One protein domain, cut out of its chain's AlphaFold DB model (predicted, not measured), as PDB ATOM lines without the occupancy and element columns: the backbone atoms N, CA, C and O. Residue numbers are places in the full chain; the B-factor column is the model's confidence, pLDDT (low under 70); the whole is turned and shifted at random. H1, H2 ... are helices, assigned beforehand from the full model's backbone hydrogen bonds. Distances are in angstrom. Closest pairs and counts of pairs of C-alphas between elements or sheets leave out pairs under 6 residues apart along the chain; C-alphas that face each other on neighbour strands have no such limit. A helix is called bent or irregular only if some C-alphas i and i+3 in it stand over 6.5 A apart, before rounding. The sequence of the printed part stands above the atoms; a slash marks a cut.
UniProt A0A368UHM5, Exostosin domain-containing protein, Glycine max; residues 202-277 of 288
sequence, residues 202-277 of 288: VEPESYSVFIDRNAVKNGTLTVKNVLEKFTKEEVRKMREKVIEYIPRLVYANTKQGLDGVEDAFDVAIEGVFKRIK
ATOM      1  N   VAL A 202     310.505 221.898 235.830       84.55
ATOM      2  CA  VAL A 202     310.291 222.930 236.863       84.55
ATOM      3  C   VAL A 202     311.127 222.697 238.123       84.55
ATOM      4  O   VAL A 202     311.450 223.658 238.813       84.55
ATOM      5  N   GLU A 203     311.494 221.449 238.421       90.64
ATOM      6  CA  GLU A 203     312.340 221.077 239.556       90.64
ATOM      7  C   GLU A 203     313.757 220.695 239.078       90.64
ATOM      8  O   GLU A 203     313.995 219.524 238.751       90.64
ATOM      9  N   PRO A 204     314.733 221.624 239.041       90.35
ATOM     10  CA  PRO A 204     316.093 221.361 238.560       90.35
ATOM     11  C   PRO A 204     316.792 220.234 239.313       90.35
ATOM     12  O   PRO A 204     317.540 219.453 238.721       90.35
ATOM     13  N   GLU A 205     316.522 220.106 240.611       92.32
ATOM     14  CA  GLU A 205     317.084 219.069 241.478       92.32
ATOM     15  C   GLU A 205     316.553 217.671 241.136       92.32
ATOM     16  O   GLU A 205     317.124 216.672 241.570       92.32
ATOM     17  N   SER A 206     315.481 217.570 240.343       94.31
ATOM     18  CA  SER A 206     314.962 216.280 239.884       94.31
ATOM     19  C   SER A 206     315.834 215.629 238.808       94.31
ATOM     20  O   SER A 206     315.759 214.414 238.640       94.31
ATOM     21  N   TYR A 207     316.673 216.396 238.099       92.70
ATOM     22  CA  TYR A 207     317.485 215.900 236.978       92.70
ATOM     23  C   TYR A 207     318.935 216.407 236.970       92.70
ATOM     24  O   TYR A 207     319.744 215.928 236.171       92.70
ATOM     25  N   SER A 208     319.291 217.362 237.831       94.25
ATOM     26  CA  SER A 208     320.608 217.999 237.841       94.25
ATOM     27  C   SER A 208     321.164 218.195 239.252       94.25
ATOM     28  O   SER A 208     320.433 218.244 240.239       94.25
ATOM     29  N   VAL A 209     322.490 218.328 239.335       95.49
ATOM     30  CA  VAL A 209     323.204 218.679 240.567       95.49
ATOM     31  C   VAL A 209     323.988 219.956 240.309       95.49
ATOM     32  O   VAL A 209     324.956 219.952 239.546       95.49
ATOM     33  N   PHE A 210     323.588 221.045 240.961       93.30
ATOM     34  CA  PHE A 210     324.324 222.299 240.889       93.30
ATOM     35  C   PHE A 210     325.547 222.275 241.806       93.30
ATOM     36  O   PHE A 210     325.454 221.950 242.991       93.30
ATOM     37  N   ILE A 211     326.704 222.643 241.256       94.93
ATOM     38  CA  ILE A 211     327.956 222.763 242.003       94.93
ATOM     39  C   ILE A 211     328.479 224.184 241.831       94.93
ATOM     40  O   ILE A 211     328.935 224.562 240.752       94.93
ATOM     41  N   ASP A 212     328.437 224.965 242.912       92.65
ATOM     42  CA  ASP A 212     328.840 226.367 242.878       92.65
ATOM     43  C   ASP A 212     330.341 226.526 242.576       92.65
ATOM     44  O   ASP A 212     331.223 226.028 243.286       92.65
ATOM     45  N   ARG A 213     330.636 227.272 241.509       93.46
ATOM     46  CA  ARG A 213     332.001 227.521 241.033       93.46
ATOM     47  C   ARG A 213     332.863 228.229 242.079       93.46
ATOM     48  O   ARG A 213     334.056 227.935 242.176       93.46
ATOM     49  N   ASN A 214     332.307 229.185 242.819       94.11
ATOM     50  CA  ASN A 214     333.066 229.994 243.772       94.11
ATOM     51  C   ASN A 214     333.409 229.187 245.029       94.11
ATOM     52  O   ASN A 214     334.538 229.273 245.509       94.11
ATOM     53  N   ALA A 215     332.495 228.336 245.492       95.38
ATOM     54  CA  ALA A 215     332.690 227.407 246.598       95.38
ATOM     55  C   ALA A 215     333.735 226.325 246.284       95.38
ATOM     56  O   ALA A 215     334.472 225.899 247.171       95.38
ATOM     57  N   VAL A 216     333.844 225.903 245.020       97.01
ATOM     58  CA  VAL A 216     334.945 225.030 244.583       97.01
ATOM     59  C   VAL A 216     336.270 225.797 244.559       97.01
ATOM     60  O   VAL A 216     337.278 225.306 245.063       97.01
ATOM     61  N   LYS A 217     336.288 227.024 244.018       96.39
ATOM     62  CA  LYS A 217     337.507 227.848 243.928       96.39
ATOM     63  C   LYS A 217     338.082 228.252 245.285       96.39
ATOM     64  O   LYS A 217     339.299 228.292 245.429       96.39
ATOM     65  N   ASN A 218     337.233 228.582 246.253       96.78
ATOM     66  CA  ASN A 218     337.666 229.009 247.585       96.78
ATOM     67  C   ASN A 218     337.944 227.828 248.538       96.78
ATOM     68  O   ASN A 218     338.338 228.050 249.680       96.78
ATOM     69  N   GLY A 219     337.745 226.586 248.079       94.98
ATOM     70  CA  GLY A 219     338.006 225.369 248.848       94.98
ATOM     71  C   GLY A 219     336.917 224.983 249.853       94.98
ATOM     72  O   GLY A 219     337.098 224.004 250.574       94.98
ATOM     73  N   THR A 220     335.788 225.699 249.905       95.86
ATOM     74  CA  THR A 220     334.662 225.368 250.800       95.86
ATOM     75  C   THR A 220     333.996 224.050 250.404       95.86
ATOM     76  O   THR A 220     333.507 223.314 251.260       95.86
ATOM     77  N   LEU A 221     333.982 223.729 249.107       94.77
ATOM     78  CA  LEU A 221     333.423 222.495 248.564       94.77
ATOM     79  C   LEU A 221     334.429 221.789 247.655       94.77
ATOM     80  O   LEU A 221     335.214 222.416 246.948       94.77
ATOM     81  N   THR A 222     334.345 220.462 247.610       96.49
ATOM     82  CA  THR A 222     334.941 219.671 246.532       96.49
ATOM     83  C   THR A 222     333.821 219.025 245.731       96.49
ATOM     84  O   THR A 222     332.812 218.602 246.298       96.49
ATOM     85  N   VAL A 223     334.008 218.915 244.412       97.12
ATOM     86  CA  VAL A 223     333.053 218.238 243.516       97.12
ATOM     87  C   VAL A 223     332.724 216.842 244.048       97.12
ATOM     88  O   VAL A 223     331.560 216.470 244.151       97.12
ATOM     89  N   LYS A 224     333.752 216.105 244.486       97.65
ATOM     90  CA  LYS A 224     333.611 214.771 245.075       97.65
ATOM     91  C   LYS A 224     332.669 214.764 246.286       97.65
ATOM     92  O   LYS A 224     331.718 213.991 246.294       97.65
ATOM     93  N   ASN A 225     332.884 215.650 247.262       96.36
ATOM     94  CA  ASN A 225     332.069 215.691 248.480       96.36
ATOM     95  C   ASN A 225     330.611 216.083 248.207       96.36
ATOM     96  O   ASN A 225     329.744 215.778 249.020       96.36
ATOM     97  N   VAL A 226     330.329 216.798 247.113       96.76
ATOM     98  CA  VAL A 226     328.950 217.092 246.700       96.76
ATOM     99  C   VAL A 226     328.305 215.851 246.087       96.76
ATOM    100  O   VAL A 226     327.213 215.477 246.500       96.76
ATOM    101  N   LEU A 227     328.991 215.179 245.159       97.55
ATOM    102  CA  LEU A 227     328.446 214.013 244.458       97.55
ATOM    103  C   LEU A 227     328.255 212.791 245.370       97.55
ATOM    104  O   LEU A 227     327.293 212.052 245.198       97.55
ATOM    105  N   GLU A 228     329.118 212.594 246.372       97.02
ATOM    106  CA  GLU A 228     329.007 211.482 247.333       97.02
ATOM    107  C   GLU A 228     327.800 211.594 248.280       97.02
ATOM    108  O   GLU A 228     327.459 210.616 248.942       97.02
ATOM    109  N   LYS A 229     327.130 212.754 248.342       96.60
ATOM    110  CA  LYS A 229     325.897 212.921 249.130       96.60
ATOM    111  C   LYS A 229     324.701 212.195 248.521       96.60
ATOM    112  O   LYS A 229     323.748 211.925 249.243       96.60
ATOM    113  N   PHE A 230     324.748 211.899 247.224       97.73
ATOM    114  CA  PHE A 230     323.645 211.274 246.508       97.73
ATOM    115  C   PHE A 230     323.780 209.756 246.528       97.73
ATOM    116  O   PHE A 230     324.795 209.170 246.142       97.73
ATOM    117  N   THR A 231     322.715 209.098 246.959       98.06
ATOM    118  CA  THR A 231     322.579 207.650 246.913       98.06
ATOM    119  C   THR A 231     322.451 207.162 245.470       98.06
ATOM    120  O   THR A 231     322.017 207.878 244.566       98.06
ATOM    121  N   LYS A 232     322.767 205.881 245.241       97.99
ATOM    122  CA  LYS A 232     322.569 205.247 243.925       97.99
ATOM    123  C   LYS A 232     321.122 205.356 243.432       97.99
ATOM    124  O   LYS A 232     320.900 205.451 242.230       97.99
ATOM    125  N   GLU A 233     320.167 205.334 244.357       98.29
ATOM    126  CA  GLU A 233     318.740 205.404 244.055       98.29
ATOM    127  C   GLU A 233     318.311 206.811 243.616       98.29
ATOM    128  O   GLU A 233     317.572 206.948 242.645       98.29
ATOM    129  N   GLU A 234     318.825 207.862 244.257       97.85
ATOM    130  CA  GLU A 234     318.603 209.244 243.805       97.85
ATOM    131  C   GLU A 234     319.207 209.473 242.417       97.85
ATOM    132  O   GLU A 234     318.532 209.987 241.527       97.85
ATOM    133  N   VAL A 235     320.437 208.999 242.186       98.05
ATOM    134  CA  VAL A 235     321.090 209.094 240.870       98.05
ATOM    135  C   VAL A 235     320.295 208.345 239.795       98.05
ATOM    136  O   VAL A 235     320.194 208.820 238.663       98.05
ATOM    137  N   ARG A 236     319.716 207.181 240.121       98.40
ATOM    138  CA  ARG A 236     318.853 206.426 239.200       98.40
ATOM    139  C   ARG A 236     317.623 207.246 238.804       98.40
ATOM    140  O   ARG A 236     317.367 207.384 237.613       98.40
ATOM    141  N   LYS A 237     316.921 207.833 239.778       97.93
ATOM    142  CA  LYS A 237     315.746 208.685 239.530       97.93
ATOM    143  C   LYS A 237     316.086 209.907 238.677       97.93
ATOM    144  O   LYS A 237     315.372 210.188 237.720       97.93
ATOM    145  N   MET A 238     317.208 210.574 238.961       97.21
ATOM    146  CA  MET A 238     317.673 211.701 238.145       97.21
ATOM    147  C   MET A 238     317.925 211.290 236.693       97.21
ATOM    148  O   MET A 238     317.501 211.975 235.768       97.21
ATOM    149  N   ARG A 239     318.575 210.140 236.474       97.67
ATOM    150  CA  ARG A 239     318.824 209.615 235.123       97.67
ATOM    151  C   ARG A 239     317.539 209.280 234.380       97.67
ATOM    152  O   ARG A 239     317.450 209.574 233.196       97.67
ATOM    153  N   GLU A 240     316.561 208.681 235.051       97.43
ATOM    154  CA  GLU A 240     315.255 208.394 234.449       97.43
ATOM    155  C   GLU A 240     314.536 209.676 234.047       97.43
ATOM    156  O   GLU A 240     314.006 209.745 232.940       97.43
ATOM    157  N   LYS A 241     314.615 210.722 234.880       95.07
ATOM    158  CA  LYS A 241     314.060 212.030 234.536       95.07
ATOM    159  C   LYS A 241     314.748 212.655 233.321       95.07
ATOM    160  O   LYS A 241     314.084 213.226 232.463       95.07
ATOM    161  N   VAL A 242     316.071 212.507 233.208       94.13
ATOM    162  CA  VAL A 242     316.824 212.944 232.020       94.13
ATOM    163  C   VAL A 242     316.409 212.149 230.778       94.13
ATOM    164  O   VAL A 242     316.172 212.751 229.738       94.13
ATOM    165  N   ILE A 243     316.281 210.821 230.868       92.85
ATOM    166  CA  ILE A 243     315.865 209.962 229.742       92.85
ATOM    167  C   ILE A 243     314.461 210.329 229.253       92.85
ATOM    168  O   ILE A 243     314.247 210.416 228.049       92.85
ATOM    169  N   GLU A 244     313.530 210.583 230.177       90.49
ATOM    170  CA  GLU A 244     312.180 211.070 229.871       90.49
ATOM    171  C   GLU A 244     312.217 212.387 229.078       90.49
ATOM    172  O   GLU A 244     311.385 212.614 228.201       90.49
ATOM    173  N   TYR A 245     313.182 213.258 229.381       89.27
ATOM    174  CA  TYR A 245     313.203 214.630 228.887       89.27
ATOM    175  C   TYR A 245     314.070 214.845 227.633       89.27
ATOM    176  O   TYR A 245     313.754 215.720 226.828       89.27
ATOM    177  N   ILE A 246     315.123 214.041 227.424       89.04
ATOM    178  CA  ILE A 246     316.047 214.139 226.273       89.04
ATOM    179  C   ILE A 246     315.321 214.313 224.931       89.04
ATOM    180  O   ILE A 246     315.713 215.226 224.201       89.04
ATOM    181  N   PRO A 247     314.280 213.521 224.591       86.47
ATOM    182  CA  PRO A 247     313.630 213.630 223.289       86.47
ATOM    183  C   PRO A 247     313.080 215.030 223.005       86.47
ATOM    184  O   PRO A 247     313.107 215.465 221.869       86.47
ATOM    185  N   ARG A 248     312.692 215.797 224.032       87.70
ATOM    186  CA  ARG A 248     312.175 217.171 223.878       87.70
ATOM    187  C   ARG A 248     313.252 218.217 223.585       87.70
ATOM    188  O   ARG A 248     312.919 219.359 223.288       87.70
ATOM    189  N   LEU A 249     314.527 217.859 223.721       87.56
ATOM    190  CA  LEU A 249     315.666 218.764 223.549       87.56
ATOM    191  C   LEU A 249     316.528 218.435 222.332       87.56
ATOM    192  O   LEU A 249     317.251 219.303 221.846       87.56
ATOM    193  N   VAL A 250     316.512 217.181 221.879       89.78
ATOM    194  CA  VAL A 250     317.388 216.710 220.806       89.78
ATOM    195  C   VAL A 250     316.595 216.451 219.538       89.78
ATOM    196  O   VAL A 250     315.454 216.007 219.594       89.78
ATOM    197  N   TYR A 251     317.235 216.689 218.397       90.34
ATOM    198  CA  TYR A 251     316.726 216.252 217.104       90.34
ATOM    199  C   TYR A 251     317.257 214.851 216.798       90.34
ATOM    200  O   TYR A 251     318.469 214.610 216.821       90.34
ATOM    201  N   ALA A 252     316.354 213.925 216.516       88.42
ATOM    202  CA  ALA A 252     316.651 212.567 216.120       88.42
ATOM    203  C   ALA A 252     316.869 212.495 214.604       88.42
ATOM    204  O   ALA A 252     316.078 212.975 213.793       88.42
ATOM    205  N   ASN A 253     317.938 211.816 214.186       85.30
ATOM    206  CA  ASN A 253     318.070 211.413 212.790       85.30
ATOM    207  C   ASN A 253     317.291 210.111 212.563       85.30
ATOM    208  O   ASN A 253     317.836 209.014 212.701       85.30
ATOM    209  N   THR A 254     316.019 210.234 212.192       80.62
ATOM    210  CA  THR A 254     315.106 209.094 211.999       80.62
ATOM    211  C   THR A 254     315.604 208.089 210.954       80.62
ATOM    212  O   THR A 254     315.360 206.890 211.072       80.62
ATOM    213  N   LYS A 255     316.426 208.525 209.987       80.45
ATOM    214  CA  LYS A 255     317.023 207.655 208.957       80.45
ATOM    215  C   LYS A 255     318.089 206.688 209.492       80.45
ATOM    216  O   LYS A 255     318.515 205.804 208.754       80.45
ATOM    217  N   GLN A 256     318.555 206.861 210.731       80.61
ATOM    218  CA  GLN A 256     319.643 206.080 211.335       80.61
ATOM    219  C   GLN A 256     319.195 205.222 212.529       80.61
ATOM    220  O   GLN A 256     320.001 204.904 213.399       80.61
ATOM    221  N   GLY A 257     317.928 204.798 212.557       70.23
ATOM    222  CA  GLY A 257     317.453 203.807 213.533       70.23
ATOM    223  C   GLY A 257     316.805 204.386 214.790       70.23
ATOM    224  O   GLY A 257     316.668 203.673 215.778       70.23
ATOM    225  N   LEU A 258     316.382 205.651 214.745       77.82
ATOM    226  CA  LEU A 258     315.490 206.262 215.739       77.82
ATOM    227  C   LEU A 258     314.069 206.424 215.175       77.82
ATOM    228  O   LEU A 258     313.388 207.403 215.462       77.82
ATOM    229  N   ASP A 259     313.646 205.491 214.319       78.13
ATOM    230  CA  ASP A 259     312.295 205.502 213.761       78.13
ATOM    231  C   ASP A 259     311.252 205.330 214.880       78.13
ATOM    232  O   ASP A 259     311.421 204.495 215.773       78.13
ATOM    233  N   GLY A 260     310.201 206.150 214.848       80.24
ATOM    234  CA  GLY A 260     309.139 206.183 215.859       80.24
ATOM    235  C   GLY A 260     309.462 206.914 217.171       80.24
ATOM    236  O   GLY A 260     308.615 206.919 218.062       80.24
ATOM    237  N   VAL A 261     310.646 207.519 217.323       83.92
ATOM    238  CA  VAL A 261     310.944 208.388 218.474       83.92
ATOM    239  C   VAL A 261     310.477 209.807 218.166       83.92
ATOM    240  O   VAL A 261     311.020 210.429 217.261       83.92
ATOM    241  N   GLU A 262     309.516 210.312 218.941       88.50
ATOM    242  CA  GLU A 262     309.101 211.720 218.894       88.50
ATOM    243  C   GLU A 262     310.192 212.604 219.507       88.50
ATOM    244  O   GLU A 262     310.522 212.469 220.690       88.50
ATOM    245  N   ASP A 263     310.770 213.484 218.699       91.78
ATOM    246  CA  ASP A 263     311.900 214.325 219.082       91.78
ATOM    247  C   ASP A 263     311.493 215.800 219.302       91.78
ATOM    248  O   ASP A 263     310.310 216.150 219.368       91.78
ATOM    249  N   ALA A 264     312.475 216.698 219.427       91.10
ATOM    250  CA  ALA A 264     312.216 218.114 219.660       91.10
ATOM    251  C   ALA A 264     311.427 218.774 218.513       91.10
ATOM    252  O   ALA A 264     310.667 219.713 218.759       91.10
ATOM    253  N   PHE A 265     311.580 218.296 217.272       91.74
ATOM    254  CA  PHE A 265     310.803 218.771 216.131       91.74
ATOM    255  C   PHE A 265     309.344 218.330 216.244       91.74
ATOM    256  O   PHE A 265     308.454 219.174 216.114       91.74
ATOM    257  N   ASP A 266     309.092 217.052 216.537       92.17
ATOM    258  CA  ASP A 266     307.727 216.527 216.673       92.17
ATOM    259  C   ASP A 266     306.977 217.233 217.810       92.17
ATOM    260  O   ASP A 266     305.850 217.703 217.635       92.17
ATOM    261  N   VAL A 267     307.648 217.419 218.951       89.09
ATOM    262  CA  VAL A 267     307.117 218.150 220.111       89.09
ATOM    263  C   VAL A 267     306.793 219.605 219.755       89.09
ATOM    264  O   VAL A 267     305.748 220.124 220.162       89.09
ATOM    265  N   ALA A 268     307.663 220.274 218.993       90.07
ATOM    266  CA  ALA A 268     307.439 221.653 218.571       90.07
ATOM    267  C   ALA A 268     306.235 221.773 217.625       90.07
ATOM    268  O   ALA A 268     305.389 222.650 217.819       90.07
ATOM    269  N   ILE A 269     306.129 220.891 216.628       94.47
ATOM    270  CA  ILE A 269     305.026 220.897 215.661       94.47
ATOM    271  C   ILE A 269     303.690 220.564 216.330       94.47
ATOM    272  O   ILE A 269     302.707 221.267 216.089       94.47
ATOM    273  N   GLU A 270     303.651 219.582 217.232       93.70
ATOM    274  CA  GLU A 270     302.448 219.281 218.013       93.70
ATOM    275  C   GLU A 270     302.030 220.483 218.877       93.70
ATOM    276  O   GLU A 270     300.854 220.850 218.927       93.70
ATOM    277  N   GLY A 271     302.995 221.173 219.497       90.12
ATOM    278  CA  GLY A 271     302.747 222.419 220.224       90.12
ATOM    279  C   GLY A 271     302.121 223.510 219.345       90.12
ATOM    280  O   GLY A 271     301.164 224.171 219.763       90.12
ATOM    281  N   VAL A 272     302.607 223.667 218.109       91.26
ATOM    282  CA  VAL A 272     302.043 224.601 217.120       91.26
ATOM    283  C   VAL A 272     300.615 224.207 216.744       91.26
ATOM    284  O   VAL A 272     299.721 225.053 216.791       91.26
ATOM    285  N   PHE A 273     300.363 222.938 216.418       95.25
ATOM    286  CA  PHE A 273     299.026 222.465 216.052       95.25
ATOM    287  C   PHE A 273     298.023 222.621 217.191       95.25
ATOM    288  O   PHE A 273     296.909 223.110 216.977       95.25
ATOM    289  N   LYS A 274     298.430 222.289 218.418       92.36
ATOM    290  CA  LYS A 274     297.618 222.509 219.611       92.36
ATOM    291  C   LYS A 274     297.250 223.983 219.764       92.36
ATOM    292  O   LYS A 274     296.082 224.294 219.995       92.36
ATOM    293  N   ARG A 275     298.210 224.893 219.574       86.08
ATOM    294  CA  ARG A 275     297.967 226.337 219.658       86.08
ATOM    295  C   ARG A 275     297.006 226.836 218.581       86.08
ATOM    296  O   ARG A 275     296.112 227.612 218.906       86.08
ATOM    297  N   ILE A 276     297.149 226.383 217.336       89.47
ATOM    298  CA  ILE A 276     296.222 226.731 216.245       89.47
ATOM    299  C   ILE A 276     294.801 226.288 216.610       89.47
ATOM    300  O   ILE A 276     293.866 227.085 216.556       89.47
ATOM    301  N   LYS A 277     294.645 225.052 217.096       90.28
ATOM    302  CA  LYS A 277     293.347 224.519 217.522       90.28
ATOM    303  C   LYS A 277     292.738 225.290 218.694       90.28
ATOM    304  O   LYS A 277     291.525 225.457 218.744       90.28
TER     305      LYS A 277
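This is residues 202 to 277 of the 288 residues of the protein "Exostosin domain-containing protein" of Glycine max (UniProt A0A368UHM5). An extended, open chain of helices: a first stretch, residues 202 to 212, passes H3 and leads to two short helices, H1 and H2, at one end; the long helix H3 then runs from near H2 toward the other end, where H4 meets its last residues at a corner and sticks out with residues 269 to 277. Between H3 and H4 the chain makes a wide loop, residues 249 to 263, and comes back to the end of H3. The printed part has 76 residues, with four named helices in the order H1, H2, H3, H4 and no named strand; its class is all helix. The whole is extended, with a radius of gyration of the C-alphas of 18.0 A, and the C-alphas span 52 by 28 by 21 A.

H1, residues 213 to 217, and H2, residues 223 to 227, are close but not clearly touching; their closest C-alphas, those of Val 216 and Val 223, are 7.1 A apart. H2 and H3, residues 232 to 248, are apart, though they follow each other along the chain. H3 and H4, residues 264 to 277, only just touch, with 3 pairs of C-alphas within 8 A; the closest are those of Arg 248 and Ala 264, 4.3 A apart. H3 touches H4 with residues 247 to 248 alone, and H4 touches H3 with residues 264 to 267 alone. Their lines stand at a steep tilt of 62 degrees, and they run the same way. H1 is apart from H3 and H4, and H2 is apart from H4. In H1, H2 and H4 every backbone O i to N i+4 pair is within hydrogen-bond range; in H3 it is 11 of 13.

H1 begins at C-alpha 213, at (332.001, 227.521, 241.033), and measures 6.2 A from first to last C-alpha. H2, residues 223 to 227, measures 6.3 A. H3 runs 25.5 A from C-alpha 232 at (322.569, 205.247, 243.925) to C-alpha 248 at (312.175, 217.171, 223.878). It is irregular: C-alphas 244 and 247 are 7.2 A apart. H4, residues 264 to 277, measures 20.0 A and ends at C-alpha 277, at (293.347, 224.519, 217.522).

The two C-alphas farthest apart, those of Gly 219 and Lys 277, are 54.6 A from each other. Without residues 269 to 277 of H4, which stand free, the body spans 48 by 25 by 24 A. The links from H1 to H2 and from H2 to H3 are tight, and the link from H3 to H4, 15 residues, is long. The printed part has no cut. Its mean pLDDT is 91.9, and no printed residue is under 70.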